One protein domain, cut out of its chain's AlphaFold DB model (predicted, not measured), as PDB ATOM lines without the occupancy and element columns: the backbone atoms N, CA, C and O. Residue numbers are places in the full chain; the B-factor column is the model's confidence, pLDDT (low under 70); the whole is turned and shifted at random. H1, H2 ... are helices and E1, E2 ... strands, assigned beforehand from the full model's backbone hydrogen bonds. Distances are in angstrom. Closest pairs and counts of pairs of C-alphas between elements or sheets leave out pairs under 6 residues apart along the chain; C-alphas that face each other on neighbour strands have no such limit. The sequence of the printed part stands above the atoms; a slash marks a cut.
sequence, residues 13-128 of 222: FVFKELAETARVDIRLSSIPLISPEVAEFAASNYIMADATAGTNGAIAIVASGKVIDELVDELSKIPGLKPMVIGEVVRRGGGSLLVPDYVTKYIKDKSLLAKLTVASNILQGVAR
ATOM      1  N   PHE A  13     230.432 119.835 278.456       76.69
ATOM      2  CA  PHE A  13     231.520 120.660 278.968       76.69
ATOM      3  C   PHE A  13     232.550 121.044 277.904       76.69
ATOM      4  O   PHE A  13     233.175 122.087 278.068       76.69
ATOM      5  N   VAL A  14     232.649 120.332 276.771       77.12
ATOM      6  CA  VAL A  14     233.466 120.796 275.633       77.12
ATOM      7  C   VAL A  14     233.019 122.172 275.138       77.12
ATOM      8  O   VAL A  14     233.848 123.010 274.802       77.12
ATOM      9  N   PHE A  15     231.713 122.463 275.156       82.19
ATOM     10  CA  PHE A  15     231.206 123.781 274.770       82.19
ATOM     11  C   PHE A  15     231.562 124.847 275.806       82.19
ATOM     12  O   PHE A  15     231.758 126.004 275.447       82.19
ATOM     13  N   LYS A  16     231.675 124.467 277.083       81.69
ATOM     14  CA  LYS A  16     232.102 125.360 278.164       81.69
ATOM     15  C   LYS A  16     233.594 125.674 278.046       81.69
ATOM     16  O   LYS A  16     233.967 126.841 278.075       81.69
ATOM     17  N   GLU A  17     234.419 124.658 277.828       79.00
ATOM     18  CA  GLU A  17     235.856 124.810 277.594       79.00
ATOM     19  C   GLU A  17     236.140 125.634 276.329       79.00
ATOM     20  O   GLU A  17     236.979 126.539 276.338       79.00
ATOM     21  N   LEU A  18     235.387 125.391 275.252       82.19
ATOM     22  CA  LEU A  18     235.478 126.172 274.020       82.19
ATOM     23  C   LEU A  18     235.049 127.626 274.244       82.19
ATOM     24  O   LEU A  18     235.732 128.535 273.773       82.19
ATOM     25  N   ALA A  19     233.963 127.863 274.985       81.38
ATOM     26  CA  ALA A  19     233.512 129.204 275.348       81.38
ATOM     27  C   ALA A  19     234.596 129.975 276.124       81.38
ATOM     28  O   ALA A  19     234.884 131.130 275.806       81.38
ATOM     29  N   GLU A  20     235.230 129.337 277.111       81.44
ATOM     30  CA  GLU A  20     236.313 129.923 277.913       81.44
ATOM     31  C   GLU A  20     237.557 130.214 277.074       81.44
ATOM     32  O   GLU A  20     238.075 131.334 277.094       81.44
ATOM     33  N   THR A  21     237.991 129.237 276.278       82.69
ATOM     34  CA  THR A  21     239.182 129.348 275.427       82.69
ATOM     35  C   THR A  21     239.013 130.442 274.374       82.69
ATOM     36  O   THR A  21     239.904 131.270 274.178       82.69
ATOM     37  N   ALA A  22     237.846 130.499 273.726       78.56
ATOM     38  CA  ALA A  22     237.542 131.495 272.703       78.56
ATOM     39  C   ALA A  22     237.054 132.841 273.275       78.56
ATOM     40  O   ALA A  22     236.882 133.794 272.513       78.56
ATOM     41  N   ARG A  23     236.850 132.948 274.598       81.38
ATOM     42  CA  ARG A  23     236.299 134.133 275.288       81.38
ATOM     43  C   ARG A  23     234.975 134.602 274.684       81.38
ATOM     44  O   ARG A  23     234.787 135.773 274.329       81.38
ATOM     45  N   VAL A  24     234.044 133.667 274.555       82.44
ATOM     46  CA  VAL A  24     232.695 133.902 274.035       82.44
ATOM     47  C   VAL A  24     231.647 133.312 274.962       82.44
ATOM     48  O   VAL A  24     231.916 132.369 275.690       82.44
ATOM     49  N   ASP A  25     230.445 133.867 274.940       85.50
ATOM     50  CA  ASP A  25     229.282 133.272 275.588       85.50
ATOM     51  C   ASP A  25     228.528 132.427 274.552       85.50
ATOM     52  O   ASP A  25     228.233 132.911 273.454       85.50
ATOM     53  N   ILE A  26     228.217 131.177 274.887       85.94
ATOM     54  CA  ILE A  26     227.538 130.218 274.003       85.94
ATOM     55  C   ILE A  26     226.174 129.877 274.585       85.94
ATOM     56  O   ILE A  26     226.040 129.700 275.794       85.94
ATOM     57  N   ARG A  27     225.162 129.749 273.728       88.56
ATOM     58  CA  ARG A  27     223.826 129.281 274.099       88.56
ATOM     59  C   ARG A  27     223.479 128.016 273.339       88.56
ATOM     60  O   ARG A  27     223.382 128.041 272.118       88.56
ATOM     61  N   LEU A  28     223.229 126.937 274.071       86.50
ATOM     62  CA  LEU A  28     222.647 125.715 273.532       86.50
ATOM     63  C   LEU A  28     221.121 125.804 273.617       86.50
ATOM     64  O   LEU A  28     220.562 126.158 274.653       86.50
ATOM     65  N   SER A  29     220.455 125.496 272.509       82.81
ATOM     66  CA  SER A  29     218.993 125.472 272.386       82.81
ATOM     67  C   SER A  29     218.439 124.060 272.550       82.81
ATOM     68  O   SER A  29     217.334 123.877 273.057       82.81
ATOM     69  N   SER A  30     219.211 123.058 272.138       79.81
ATOM     70  CA  SER A  30     218.849 121.650 272.245       79.81
ATOM     71  C   SER A  30     220.099 120.801 272.458       79.81
ATOM     72  O   SER A  30     221.216 121.214 272.160       79.81
ATOM     73  N   ILE A  31     219.911 119.608 273.010       78.00
ATOM     74  CA  ILE A  31     220.965 118.614 273.193       78.00
ATOM     75  C   ILE A  31     220.405 117.299 272.665       78.00
ATOM     76  O   ILE A  31     219.394 116.835 273.199       78.00
ATOM     77  N   PRO A  32     221.007 116.712 271.620       71.44
ATOM     78  CA  PRO A  32     220.538 115.448 271.079       71.44
ATOM     79  C   PRO A  32     220.779 114.324 272.081       71.44
ATOM     80  O   PRO A  32     221.914 114.003 272.428       71.44
ATOM     81  N   LEU A  33     219.688 113.713 272.532       72.00
ATOM     82  CA  LEU A  33     219.696 112.520 273.368       72.00
ATOM     83  C   LEU A  33     219.126 111.356 272.567       72.00
ATOM     84  O   LEU A  33     218.081 111.495 271.938       72.00
ATOM     85  N   ILE A  34     219.795 110.202 272.621       69.06
ATOM     86  CA  ILE A  34     219.318 108.976 271.962       69.06
ATOM     87  C   ILE A  34     218.019 108.486 272.617       69.06
ATOM     88  O   ILE A  34     217.087 108.102 271.918       69.06
ATOM     89  N   SER A  35     217.947 108.516 273.951       70.94
ATOM     90  CA  SER A  35     216.720 108.239 274.704       70.94
ATOM     91  C   SER A  35     216.661 109.114 275.964       70.94
ATOM     92  O   SER A  35     217.309 108.795 276.967       70.94
ATOM     93  N   PRO A  36     215.915 110.234 275.918       72.56
ATOM     94  CA  PRO A  36     215.729 111.133 277.056       72.56
ATOM     95  C   PRO A  36     215.156 110.447 278.304       72.56
ATOM     96  O   PRO A  36     215.563 110.767 279.418       72.56
ATOM     97  N   GLU A  37     214.231 109.502 278.135       72.56
ATOM     98  CA  GLU A  37     213.524 108.828 279.230       72.56
ATOM     99  C   GLU A  37     214.456 107.882 279.989       72.56
ATOM    100  O   GLU A  37     214.496 107.881 281.220       72.56
ATOM    101  N   VAL A  38     215.253 107.105 279.247       72.75
ATOM    102  CA  VAL A  38     216.259 106.204 279.824       72.75
ATOM    103  C   VAL A  38     217.344 107.009 280.532       72.75
ATOM    104  O   VAL A  38     217.758 106.644 281.633       72.75
ATOM    105  N   ALA A  39     217.760 108.130 279.939       69.69
ATOM    106  CA  ALA A  39     218.698 109.060 280.549       69.69
ATOM    107  C   ALA A  39     218.155 109.592 281.893       69.69
ATOM    108  O   ALA A  39     218.798 109.432 282.929       69.69
ATOM    109  N   GLU A  40     216.943 110.151 281.918       70.88
ATOM    110  CA  GLU A  40     216.338 110.693 283.145       70.88
ATOM    111  C   GLU A  40     216.192 109.630 284.243       70.88
ATOM    112  O   GLU A  40     216.493 109.893 285.414       70.88
ATOM    113  N   PHE A  41     215.767 108.420 283.865       71.38
ATOM    114  CA  PHE A  41     215.638 107.288 284.779       71.38
ATOM    115  C   PHE A  41     216.987 106.894 285.391       71.38
ATOM    116  O   PHE A  41     217.077 106.709 286.608       71.38
ATOM    117  N   ALA A  42     218.040 106.802 284.574       67.81
ATOM    118  CA  ALA A  42     219.376 106.432 285.028       67.81
ATOM    119  C   ALA A  42     219.953 107.455 286.022       67.81
ATOM    120  O   ALA A  42     220.424 107.057 287.091       67.81
ATOM    121  N   ALA A  43     219.834 108.755 285.717       66.69
ATOM    122  CA  ALA A  43     220.255 109.822 286.629       66.69
ATOM    123  C   ALA A  43     219.442 109.834 287.925       66.69
ATOM    124  O   ALA A  43     219.994 110.036 289.005       66.69
ATOM    125  N   SER A  44     218.123 109.649 287.849       70.69
ATOM    126  CA  SER A  44     217.247 109.760 289.024       70.69
ATOM    127  C   SER A  44     217.381 108.600 290.004       70.69
ATOM    128  O   SER A  44     217.174 108.802 291.197       70.69
ATOM    129  N   ASN A  45     217.780 107.422 289.526       70.94
ATOM    130  CA  ASN A  45     218.001 106.244 290.363       70.94
ATOM    131  C   ASN A  45     219.472 106.048 290.762       70.94
ATOM    132  O   ASN A  45     219.812 104.996 291.295       70.94
ATOM    133  N   TYR A  46     220.349 107.028 290.495       60.62
ATOM    134  CA  TYR A  46     221.798 106.946 290.749       60.62
ATOM    135  C   TYR A  46     222.464 105.694 290.149       60.62
ATOM    136  O   TYR A  46     223.539 105.289 290.584       60.62
ATOM    137  N   ILE A  47     221.837 105.088 289.133       58.31
ATOM    138  CA  ILE A  47     222.400 103.961 288.378       58.31
ATOM    139  C   ILE A  47     223.632 104.456 287.616       58.31
ATOM    140  O   ILE A  47     224.639 103.759 287.517       58.31
ATOM    141  N   MET A  48     223.540 105.692 287.122       59.91
ATOM    142  CA  MET A  48     224.629 106.452 286.538       59.91
ATOM    143  C   MET A  48     224.509 107.887 287.046       59.91
ATOM    144  O   MET A  48     223.510 108.557 286.773       59.91
ATOM    145  N   ALA A  49     225.469 108.327 287.862       50.09
ATOM    146  CA  ALA A  49     225.508 109.707 288.325       50.09
ATOM    147  C   ALA A  49     225.765 110.596 287.103       50.09
ATOM    148  O   ALA A  49     226.820 110.500 286.490       50.09
ATOM    149  N   ASP A  50     224.764 111.402 286.755       57.72
ATOM    150  CA  ASP A  50     224.685 112.203 285.532       57.72
ATOM    151  C   ASP A  50     224.391 111.363 284.272       57.72
ATOM    152  O   ASP A  50     225.200 110.584 283.776       57.72
ATOM    153  N   ALA A  51     223.164 111.495 283.769       48.81
ATOM    154  CA  ALA A  51     222.657 110.748 282.631       48.81
ATOM    155  C   ALA A  51     223.380 111.118 281.353       48.81
ATOM    156  O   ALA A  51     223.661 112.288 281.164       48.81
ATOM    157  N   THR A  52     223.552 110.169 280.437       55.78
ATOM    158  CA  THR A  52     224.421 110.337 279.273       55.78
ATOM    159  C   THR A  52     223.711 110.680 277.964       55.78
ATOM    160  O   THR A  52     222.968 109.885 277.396       55.78
ATOM    161  N   ALA A  53     224.058 111.838 277.410       46.75
ATOM    162  CA  ALA A  53     223.965 112.199 276.007       46.75
ATOM    163  C   ALA A  53     225.208 111.647 275.320       46.75
ATOM    164  O   ALA A  53     226.284 112.232 275.424       46.75
ATOM    165  N   GLY A  54     225.104 110.489 274.673       43.94
ATOM    166  CA  GLY A  54     226.241 109.931 273.952       43.94
ATOM    167  C   GLY A  54     226.695 110.886 272.845       43.94
ATOM    168  O   GLY A  54     226.056 110.958 271.804       43.94
ATOM    169  N   THR A  55     227.816 111.581 273.044       42.56
ATOM    170  CA  THR A  55     228.613 112.159 271.952       42.56
ATOM    171  C   THR A  55     229.732 111.222 271.520       42.56
ATOM    172  O   THR A  55     230.592 111.638 270.749       42.56
ATOM    173  N   ASN A  56     229.729 109.954 271.959       45.44
ATOM    174  CA  ASN A  56     230.581 108.918 271.377       45.44
ATOM    175  C   ASN A  56     230.192 108.762 269.891       45.44
ATOM    176  O   ASN A  56     229.339 107.950 269.547       45.44
ATOM    177  N   GLY A  57     230.761 109.620 269.036       53.03
ATOM    178  CA  GLY A  57     230.447 109.767 267.613       53.03
ATOM    179  C   GLY A  57     229.965 111.153 267.143       53.03
ATOM    180  O   GLY A  57     229.793 111.320 265.940       53.03
ATOM    181  N   ALA A  58     229.749 112.148 268.015       61.91
ATOM    182  CA  ALA A  58     229.304 113.481 267.586       61.91
ATOM    183  C   ALA A  58     230.488 114.440 267.384       61.91
ATOM    184  O   ALA A  58     231.341 114.579 268.259       61.91
ATOM    185  N   ILE A  59     230.515 115.133 266.244       72.06
ATOM    186  CA  ILE A  59     231.484 116.195 265.949       72.06
ATOM    187  C   ILE A  59     230.781 117.538 266.142       72.06
ATOM    188  O   ILE A  59     229.787 117.823 265.474       72.06
ATOM    189  N   ALA A  60     231.296 118.362 267.054       78.12
ATOM    190  CA  ALA A  60     230.832 119.730 267.241       78.12
ATOM    191  C   ALA A  60     231.638 120.683 266.349       78.12
ATOM    192  O   ALA A  60     232.866 120.701 266.408       78.12
ATOM    193  N   ILE A  61     230.946 121.490 265.544       82.00
ATOM    194  CA  ILE A  61     231.558 122.511 264.688       82.00
ATOM    195  C   ILE A  61     231.026 123.875 265.119       82.00
ATOM    196  O   ILE A  61     229.817 124.072 265.222       82.00
ATOM    197  N   VAL A  62     231.934 124.821 265.361       84.44
ATOM    198  CA  VAL A  62     231.599 126.214 265.673       84.44
ATOM    199  C   VAL A  62     232.156 127.092 264.563       84.44
ATOM    200  O   VAL A  62     233.369 127.178 264.381       84.44
ATOM    201  N   ALA A  63     231.269 127.731 263.808       84.12
ATOM    202  CA  ALA A  63     231.628 128.600 262.694       84.12
ATOM    203  C   ALA A  63     230.623 129.755 262.559       84.12
ATOM    204  O   ALA A  63     229.626 129.824 263.277       84.12
ATOM    205  N   SER A  64     230.895 130.687 261.642       84.31
ATOM    206  CA  SER A  64     229.938 131.750 261.310       84.31
ATOM    207  C   SER A  64     228.655 131.169 260.709       84.31
ATOM    208  O   SER A  64     228.728 130.154 260.021       84.31
ATOM    209  N   GLY A  65     227.514 131.843 260.898       81.00
ATOM    210  CA  GLY A  65     226.209 131.361 260.419       81.00
ATOM    211  C   GLY A  65     226.212 130.938 258.947       81.00
ATOM    212  O   GLY A  65     225.817 129.824 258.647       81.00
ATOM    213  N   LYS A  66     226.806 131.747 258.058       83.94
ATOM    214  CA  LYS A  66     226.923 131.414 256.624       83.94
ATOM    215  C   LYS A  66     227.637 130.083 256.366       83.94
ATOM    216  O   LYS A  66     227.170 129.280 255.574       83.94
ATOM    217  N   VAL A  67     228.750 129.847 257.063       87.88
ATOM    218  CA  VAL A  67     229.522 128.598 256.942       87.88
ATOM    219  C   VAL A  67     228.733 127.422 257.513       87.88
ATOM    220  O   VAL A  67     228.794 126.327 256.973       87.88
ATOM    221  N   ILE A  68     227.979 127.632 258.596       88.00
ATOM    222  CA  ILE A  68     227.112 126.594 259.161       88.00
ATOM    223  C   ILE A  68     225.986 126.233 258.190       88.00
ATOM    224  O   ILE A  68     225.744 125.047 257.995       88.00
ATOM    225  N   ASP A  69     225.341 127.217 257.566       87.38
ATOM    226  CA  ASP A  69     224.263 126.980 256.601       87.38
ATOM    227  C   ASP A  69     224.763 126.140 255.411       87.38
ATOM    228  O   ASP A  69     224.130 125.150 255.041       87.38
ATOM    229  N   GLU A  70     225.941 126.478 254.873       90.75
ATOM    230  CA  GLU A  70     226.610 125.715 253.810       90.75
ATOM    231  C   GLU A  70     226.979 124.293 254.266       90.75
ATOM    232  O   GLU A  70     226.652 123.318 253.590       90.75
ATOM    233  N   LEU A  71     227.601 124.151 255.441       89.25
ATOM    234  CA  LEU A  71     227.983 122.844 255.984       89.25
ATOM    235  C   LEU A  71     226.771 121.948 256.235       89.25
ATOM    236  O   LEU A  71     226.827 120.750 255.968       89.25
ATOM    237  N   VAL A  72     225.678 122.494 256.766       88.81
ATOM    238  CA  VAL A  72     224.447 121.733 257.006       88.81
ATOM    239  C   VAL A  72     223.859 121.259 255.679       88.81
ATOM    240  O   VAL A  72     223.504 120.083 255.579       88.81
ATOM    241  N   ASP A  73     223.802 122.123 254.662       90.94
ATOM    242  CA  ASP A  73     223.321 121.752 253.327       90.94
ATOM    243  C   ASP A  73     224.176 120.632 252.712       90.94
ATOM    244  O   ASP A  73     223.640 119.607 252.289       90.94
ATOM    245  N   GLU A  74     225.505 120.756 252.729       93.75
ATOM    246  CA  GLU A  74     226.407 119.733 252.186       93.75
ATOM    247  C   GLU A  74     226.348 118.408 252.955       93.75
ATOM    248  O   GLU A  74     226.193 117.344 252.352       93.75
ATOM    249  N   LEU A  75     226.421 118.453 254.288       90.19
ATOM    250  CA  LEU A  75     226.412 117.250 255.120       90.19
ATOM    251  C   LEU A  75     225.066 116.524 255.062       90.19
ATOM    252  O   LEU A  75     225.036 115.298 255.152       90.19
ATOM    253  N   SER A  76     223.957 117.248 254.876       91.12
ATOM    254  CA  SER A  76     222.622 116.645 254.760       91.12
ATOM    255  C   SER A  76     222.450 115.784 253.504       91.12
ATOM    256  O   SER A  76     221.607 114.886 253.483       91.12
ATOM    257  N   LYS A  77     223.275 116.009 252.471       94.19
ATOM    258  CA  LYS A  77     223.261 115.237 251.218       94.19
ATOM    259  C   LYS A  77     223.949 113.877 251.353       94.19
ATOM    260  O   LYS A  77     223.758 113.017 250.495       94.19
ATOM    261  N   ILE A  78     224.743 113.663 252.406       93.19
ATOM    262  CA  ILE A  78     225.458 112.405 252.645       93.19
ATOM    263  C   ILE A  78     224.524 111.418 253.372       93.19
ATOM    264  O   ILE A  78     224.091 111.700 254.494       93.19
ATOM    265  N   PRO A  79     224.229 110.236 252.797       92.00
ATOM    266  CA  PRO A  79     223.349 109.257 253.429       92.00
ATOM    267  C   PRO A  79     223.849 108.824 254.812       92.00
ATOM    268  O   PRO A  79     224.992 108.405 254.975       92.00
ATOM    269  N   GLY A  80     222.966 108.889 255.810       84.56
ATOM    270  CA  GLY A  80     223.260 108.480 257.187       84.56
ATOM    271  C   GLY A  80     223.745 109.607 258.101       84.56
ATOM    272  O   GLY A  80     223.707 109.431 259.319       84.56
ATOM    273  N   LEU A  81     224.117 110.773 257.559       82.38
ATOM    274  CA  LEU A  81     224.397 111.956 258.371       82.38
ATOM    275  C   LEU A  81     223.112 112.713 258.711       82.38
ATOM    276  O   LEU A  81     222.185 112.825 257.910       82.38
ATOM    277  N   LYS A  82     223.064 113.235 259.936       82.81
ATOM    278  CA  LYS A  82     221.974 114.076 260.445       82.81
ATOM    279  C   LYS A  82     222.572 115.297 261.150       82.81
ATOM    280  O   LYS A  82     222.566 115.337 262.382       82.81
ATOM    281  N   PRO A  83     223.171 116.242 260.397       86.19
ATOM    282  CA  PRO A  83     223.727 117.451 260.989       86.19
ATOM    283  C   PRO A  83     222.619 118.246 261.684       86.19
ATOM    284  O   PRO A  83     221.471 118.263 261.238       86.19
ATOM    285  N   MET A  84     222.958 118.897 262.792       84.00
ATOM    286  CA  MET A  84     222.005 119.685 263.565       84.00
ATOM    287  C   MET A  84     222.670 120.912 264.168       84.00
ATOM    288  O   MET A  84     223.761 120.834 264.734       84.00
ATOM    289  N   VAL A  85     221.973 122.042 264.082       85.00
ATOM    290  CA  VAL A  85     222.342 123.257 264.805       85.00
ATOM    291  C   VAL A  85     221.736 123.167 266.198       85.00
ATOM    292  O   VAL A  85     220.518 123.170 266.365       85.00
ATOM    293  N   ILE A  86     222.599 123.059 267.201       84.56
ATOM    294  CA  ILE A  86     222.201 122.859 268.601       84.56
ATOM    295  C   ILE A  86     222.301 124.135 269.439       84.56
ATOM    296  O   ILE A  86     221.938 124.135 270.613       84.56
ATOM    297  N   GLY A  87     222.795 125.232 268.867       88.12
ATOM    298  CA  GLY A  87     223.053 126.466 269.594       88.12
ATOM    299  C   GLY A  87     223.738 127.537 268.756       88.12
ATOM    300  O   GLY A  87     223.883 127.400 267.545       88.12
ATOM    301  N   GLU A  88     224.171 128.598 269.428       87.19
ATOM    302  CA  GLU A  88     224.847 129.738 268.814       87.19
ATOM    303  C   GLU A  88     225.887 130.366 269.750       87.19
ATOM    304  O   GLU A  88     225.824 130.242 270.978       87.19
ATOM    305  N   VAL A  89     226.820 131.109 269.157       86.44
ATOM    306  CA  VAL A  89     227.692 132.028 269.889       86.44
ATOM    307  C   VAL A  89     226.951 133.351 270.051       86.44
ATOM    308  O   VAL A  89     226.674 134.035 269.071       86.44
ATOM    309  N   VAL A  90     226.638 133.724 271.289       85.62
ATOM    310  CA  VAL A  90     225.793 134.889 271.587       85.62
ATOM    311  C   VAL A  90     226.581 136.187 271.456       85.62
ATOM    312  O   VAL A  90     226.106 137.168 270.887       85.62
ATOM    313  N   ARG A  91     227.783 136.218 272.036       82.44
ATOM    314  CA  ARG A  91     228.656 137.400 272.066       82.44
ATOM    315  C   ARG A  91     230.064 137.027 272.510       82.44
ATOM    316  O   ARG A  91     230.284 135.950 273.055       82.44
ATOM    317  N   ARG A  92     231.010 137.958 272.370       78.12
ATOM    318  CA  ARG A  92     232.257 137.904 273.150       78.12
ATOM    319  C   ARG A  92     231.937 138.076 274.634       78.12
ATOM    320  O   ARG A  92     231.100 138.908 274.986       78.12
ATOM    321  N   GLY A  93     232.591 137.297 275.487       79.19
ATOM    322  CA  GLY A  93     232.213 137.183 276.888       79.19
ATOM    323  C   GLY A  93     233.212 136.400 277.728       79.19
ATOM    324  O   GLY A  93     234.331 136.120 277.304       79.19
ATOM    325  N   GLY A  94     232.801 136.074 278.950       80.19
ATOM    326  CA  GLY A  94     233.650 135.423 279.951       80.19
ATOM    327  C   GLY A  94     233.720 133.902 279.825       80.19
ATOM    328  O   GLY A  94     234.195 133.255 280.752       80.19
ATOM    329  N   GLY A  95     233.209 133.322 278.736       80.75
ATOM    330  CA  GLY A  95     233.147 131.874 278.577       80.75
ATOM    331  C   GLY A  95     231.904 131.242 279.187       80.75
ATOM    332  O   GLY A  95     231.975 130.116 279.674       80.75
ATOM    333  N   SER A  96     230.775 131.951 279.271       83.94
ATOM    334  CA  SER A  96     229.560 131.358 279.845       83.94
ATOM    335  C   SER A  96     228.881 130.399 278.862       83.94
ATOM    336  O   SER A  96     228.870 130.633 277.654       83.94
ATOM    337  N   LEU A  97     228.311 129.313 279.391       84.69
ATOM    338  CA  LEU A  97     227.533 128.350 278.613       84.69
ATOM    339  C   LEU A  97     226.095 128.332 279.122       84.69
ATOM    340  O   LEU A  97     225.837 127.889 280.243       84.69
ATOM    341  N   LEU A  98     225.180 128.828 278.293       85.88
ATOM    342  CA  LEU A  98     223.751 128.832 278.546       85.88
ATOM    343  C   LEU A  98     223.138 127.522 278.046       85.88
ATOM    344  O   LEU A  98     223.329 127.165 276.884       85.88
ATOM    345  N   VAL A  99     222.391 126.830 278.903       84.38
ATOM    346  CA  VAL A  99     221.779 125.529 278.594       84.38
ATOM    347  C   VAL A  99     220.280 125.523 278.915       84.38
ATOM    348  O   VAL A  99     219.846 126.247 279.821       84.38
ATOM    349  N   PRO A 100     219.473 124.705 278.214       81.44
ATOM    350  CA  PRO A 100     218.053 124.567 278.519       81.44
ATOM    351  C   PRO A 100     217.792 123.964 279.908       81.44
ATOM    352  O   PRO A 100     218.567 123.149 280.407       81.44
ATOM    353  N   ASP A 101     216.644 124.293 280.499       78.62
ATOM    354  CA  ASP A 101     216.262 123.862 281.857       78.62
ATOM    355  C   ASP A 101     216.200 122.361 282.038       78.62
ATOM    356  O   ASP A 101     216.613 121.829 283.069       78.62
ATOM    357  N   TYR A 102     215.707 121.669 281.017       77.56
ATOM    358  CA  TYR A 102     215.541 120.226 281.063       77.56
ATOM    359  C   TYR A 102     216.881 119.499 281.270       77.56
ATOM    360  O   TYR A 102     216.880 118.380 281.773       77.56
ATOM    361  N   VAL A 103     218.021 120.132 280.950       78.62
ATOM    362  CA  VAL A 103     219.363 119.554 281.136       78.62
ATOM    363  C   VAL A 103     219.648 119.257 282.607       78.62
ATOM    364  O   VAL A 103     220.328 118.287 282.926       78.62
ATOM    365  N   THR A 104     219.055 120.028 283.521       77.00
ATOM    366  CA  THR A 104     219.193 119.812 284.970       77.00
ATOM    367  C   THR A 104     218.639 118.470 285.446       77.00
ATOM    368  O   THR A 104     219.072 117.958 286.473       77.00
ATOM    369  N   LYS A 105     217.719 117.853 284.695       77.19
ATOM    370  CA  LYS A 105     217.192 116.515 285.006       77.19
ATOM    371  C   LYS A 105     218.242 115.423 284.815       77.19
ATOM    372  O   LYS A 105     218.164 114.372 285.452       77.19
ATOM    373  N   TYR A 106     219.217 115.698 283.954       74.88
ATOM    374  CA  TYR A 106     220.265 114.777 283.544       74.88
ATOM    375  C   TYR A 106     221.566 114.965 284.320       74.88
ATOM    376  O   TYR A 106     222.387 114.067 284.283       74.88
ATOM    377  N   ILE A 107     221.760 116.065 285.051       74.06
ATOM    378  CA  ILE A 107     222.967 116.300 285.860       74.06
ATOM    379  C   ILE A 107     222.550 116.381 287.330       74.06
ATOM    380  O   ILE A 107     221.806 117.277 287.725       74.06
ATOM    381  N   LYS A 108     223.005 115.432 288.147       69.06
ATOM    382  CA  LYS A 108     222.760 115.380 289.594       69.06
ATOM    383  C   LYS A 108     223.887 116.041 290.383       69.06
ATOM    384  O   LYS A 108     223.628 116.551 291.476       69.06
ATOM    385  N   ASP A 109     225.106 116.065 289.848       71.94
ATOM    386  CA  ASP A 109     226.230 116.731 290.500       71.94
ATOM    387  C   ASP A 109     226.029 118.262 290.535       71.94
ATOM    388  O   ASP A 109     226.013 118.964 289.518       71.94
ATOM    389  N   LYS A 110     225.896 118.804 291.752       70.19
ATOM    390  CA  LYS A 110     225.685 120.240 291.990       70.19
ATOM    391  C   LYS A 110     226.880 121.101 291.571       70.19
ATOM    392  O   LYS A 110     226.684 122.255 291.199       70.19
ATOM    393  N   SER A 111     228.100 120.573 291.649       67.56
ATOM    394  CA  SER A 111     229.320 121.280 291.247       67.56
ATOM    395  C   SER A 111     229.406 121.430 289.727       67.56
ATOM    396  O   SER A 111     229.830 122.476 289.234       67.56
ATOM    397  N   LEU A 112     228.931 120.429 288.982       72.00
ATOM    398  CA  LEU A 112     228.833 120.471 287.525       72.00
ATOM    399  C   LEU A 112     227.710 121.402 287.070       72.00
ATOM    400  O   LEU A 112     227.930 122.244 286.201       72.00
ATOM    401  N   LEU A 113     226.546 121.342 287.724       73.50
ATOM    402  CA  LEU A 113     225.460 122.295 287.487       73.50
ATOM    403  C   LEU A 113     225.886 123.748 287.733       73.50
ATOM    404  O   LEU A 113     225.499 124.625 286.969       73.50
ATOM    405  N   ALA A 114     226.709 124.010 288.753       71.75
ATOM    406  CA  ALA A 114     227.187 125.359 289.066       71.75
ATOM    407  C   ALA A 114     228.103 125.959 287.983       71.75
ATOM    408  O   ALA A 114     228.218 127.180 287.883       71.75
ATOM    409  N   LYS A 115     228.748 125.121 287.160       73.94
ATOM    410  CA  LYS A 115     229.573 125.564 286.023       73.94
ATOM    411  C   LYS A 115     228.735 125.944 284.796       73.94
ATOM    412  O   LYS A 115     229.256 126.594 283.888       73.94
ATOM    413  N   LEU A 116     227.464 125.547 284.754       75.56
ATOM    414  CA  LEU A 116     226.538 125.809 283.656       75.56
ATOM    415  C   LEU A 116     225.590 126.960 284.012       75.56
ATOM    416  O   LEU A 116     225.175 127.131 285.156       75.56
ATOM    417  N   THR A 117     225.209 127.759 283.016       74.19
ATOM    418  CA  THR A 117     224.174 128.788 283.175       74.19
ATOM    419  C   THR A 117     222.852 128.235 282.653       74.19
ATOM    420  O   THR A 117     222.673 128.057 281.457       74.19
ATOM    421  N   VAL A 118     221.909 127.930 283.535       68.12
ATOM    422  CA  VAL A 118     220.614 127.344 283.145       68.12
ATOM    423  C   VAL A 118     219.609 128.458 282.798       68.12
ATOM    424  O   VAL A 118     219.591 129.482 283.473       68.12
ATOM    425  N   ALA A 119     218.761 128.305 281.775       57.38
ATOM    426  CA  ALA A 119     217.807 129.347 281.345       57.38
ATOM    427  C   ALA A 119     216.788 129.775 282.434       57.38
ATOM    428  O   ALA A 119     216.439 130.946 282.559       57.38
ATOM    429  N   SER A 120     216.386 128.867 283.311       49.72
ATOM    430  CA  SER A 120     215.575 129.087 284.516       49.72
ATOM    431  C   SER A 120     216.376 129.809 285.581       49.72
ATOM    432  O   SER A 120     215.824 130.655 286.273       49.72
ATOM    433  N   ASN A 121     217.692 129.581 285.643       46.69
ATOM    434  CA  ASN A 121     218.619 130.429 286.385       46.69
ATOM    435  C   ASN A 121     218.842 131.774 285.689       46.69
ATOM    436  O   ASN A 121     219.442 132.637 286.304       46.69
ATOM    437  N   ILE A 122     218.352 132.006 284.466       48.78
ATOM    438  CA  ILE A 122     218.225 133.341 283.867       48.78
ATOM    439  C   ILE A 122     216.861 133.934 284.211       48.78
ATOM    440  O   ILE A 122     216.798 135.123 284.418       48.78
ATOM    441  N   LEU A 123     215.774 133.184 284.398       41.66
ATOM    442  CA  LEU A 123     214.532 133.765 284.947       41.66
ATOM    443  C   LEU A 123     214.658 134.072 286.453       41.66
ATOM    444  O   LEU A 123     214.294 135.161 286.894       41.66
ATOM    445  N   GLN A 124     215.284 133.185 287.233       40.75
ATOM    446  CA  GLN A 124     215.681 133.442 288.625       40.75
ATOM    447  C   GLN A 124     216.941 134.316 288.731       40.75
ATOM    448  O   GLN A 124     217.140 135.011 289.724       40.75
ATOM    449  N   GLY A 125     217.790 134.334 287.704       35.69
ATOM    450  CA  GLY A 125     218.984 135.183 287.633       35.69
ATOM    451  C   GLY A 125     218.766 136.510 286.927       35.69
ATOM    452  O   GLY A 125     219.606 137.376 287.070       35.69
ATOM    453  N   VAL A 126     217.637 136.760 286.268       38.41
ATOM    454  CA  VAL A 126     217.153 138.104 285.905       38.41
ATOM    455  C   VAL A 126     216.619 138.780 287.165       38.41
ATOM    456  O   VAL A 126     216.784 139.986 287.311       38.41
ATOM    457  N   ALA A 127     216.143 138.010 288.155       39.16
ATOM    458  CA  ALA A 127     215.969 138.529 289.511       39.16
ATOM    459  C   ALA A 127     217.309 138.842 290.221       39.16
ATOM    460  O   ALA A 127     217.301 139.571 291.213       39.16
ATOM    461  N   ARG A 128     218.461 138.352 289.724       39.16
ATOM    462  CA  ARG A 128     219.775 138.501 290.389       39.16
ATOM    463  C   ARG A 128     220.859 139.262 289.605       39.16
ATOM    464  O   ARG A 128     221.804 139.735 290.218       39.16
TER     465      ARG A 128
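AT A GLANCE: This is residues 13 to 128 of the 222 residues of the protein "Acylphosphatase" of Caldivirga sp. JCHS_4 (UniProt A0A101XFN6). A small three-stranded sheet has H1 packed over one face, and the other five helices stand round it with few contacts: H3 lies beyond the E2 edge, H4, H5 and H6 lie round the E3 edge, and H2 lies farther off next to H4. The long stretch of residues 45 to 64 crosses from H2 to H3 with no named element. The printed part has 116 residues, with six named helices and three named strands in the order H1 E1 H2 H3 E2 E3 H4 H5 H6; the mixed sheet runs E2 E1 E3, and the class is mixed, helices and strands. It is compact, with a radius of gyration of the C-alphas of 15.4 A and spans of 40 by 33 by 23 A.

IN THESE COORDINATES: Begin with the sheet: E1 is residues 24 to 28, 13.0 A long, E2 is residues 87 to 92, 15.1 A, and E3 is residues 97 to 99. Find C-alpha 13 at (231.520, 120.660, 278.968); from there H1 runs 13.9 A to residue 22. H3, residues 65 to 76, runs 16.2 A from C-alpha 65 at (226.209, 131.361, 260.419). H2 is residues 36 to 44, 12.1 A, H4 is residues 101 to 105, and H5 is residues 110 to 115. H6, residues 120 to 126, ends at C-alpha 126 at (217.153, 138.104, 285.905).

HOW THE PARTS SIT: Look first at E1, the inner strand. E2 is its antiparallel neighbour at 160 degrees, with N 25 and O 91 2.8 A apart, and E3 its parallel neighbour at 13 degrees, with N 28 and O 98 2.8 A apart, both within hydrogen-bond range. H1 and the sheet make two layers, a helix on one face of a sheet: its height over the sheet is 8.1 A, and it runs along the strands, at 22 degrees to E1 on the local plane. H1 and E1 come closest at the C-alphas of Ala 19 and Asp 25, 5.9 A. Residues 98 to 99 of E3 also pair, parallel, with residues 117 to 118. H6 is not on the sheet, but only just, with 4 pairs of C-alphas within 10 A; H3 is not on it either. H2 and H4 only just touch, with 3 pairs of C-alphas within 8 A, the closest being Glu 40 and Lys 105 at 6.2 A. H4 and H6 are close but not clearly touching, their closest C-alphas, Asp 101 and Ser 120, 5.9 A apart. In H1, H2, H3 and H6 every O i to N i+4 pair is within hydrogen-bond range, in H5 1 of 2, and in H4 0 of 1, with 2 of 2 O i to N i+3 pairs.

THE WHOLE: The two C-alphas farthest apart, Pro 79 and Arg 128, are 47.3 A apart. The printed part has no cut, and the link from H2 to H3, 20 residues, is long. Mean pLDDT of the printed part is 73.9; look for low values at residues 46 to 58 and 118 to 128, among the 30 under 70.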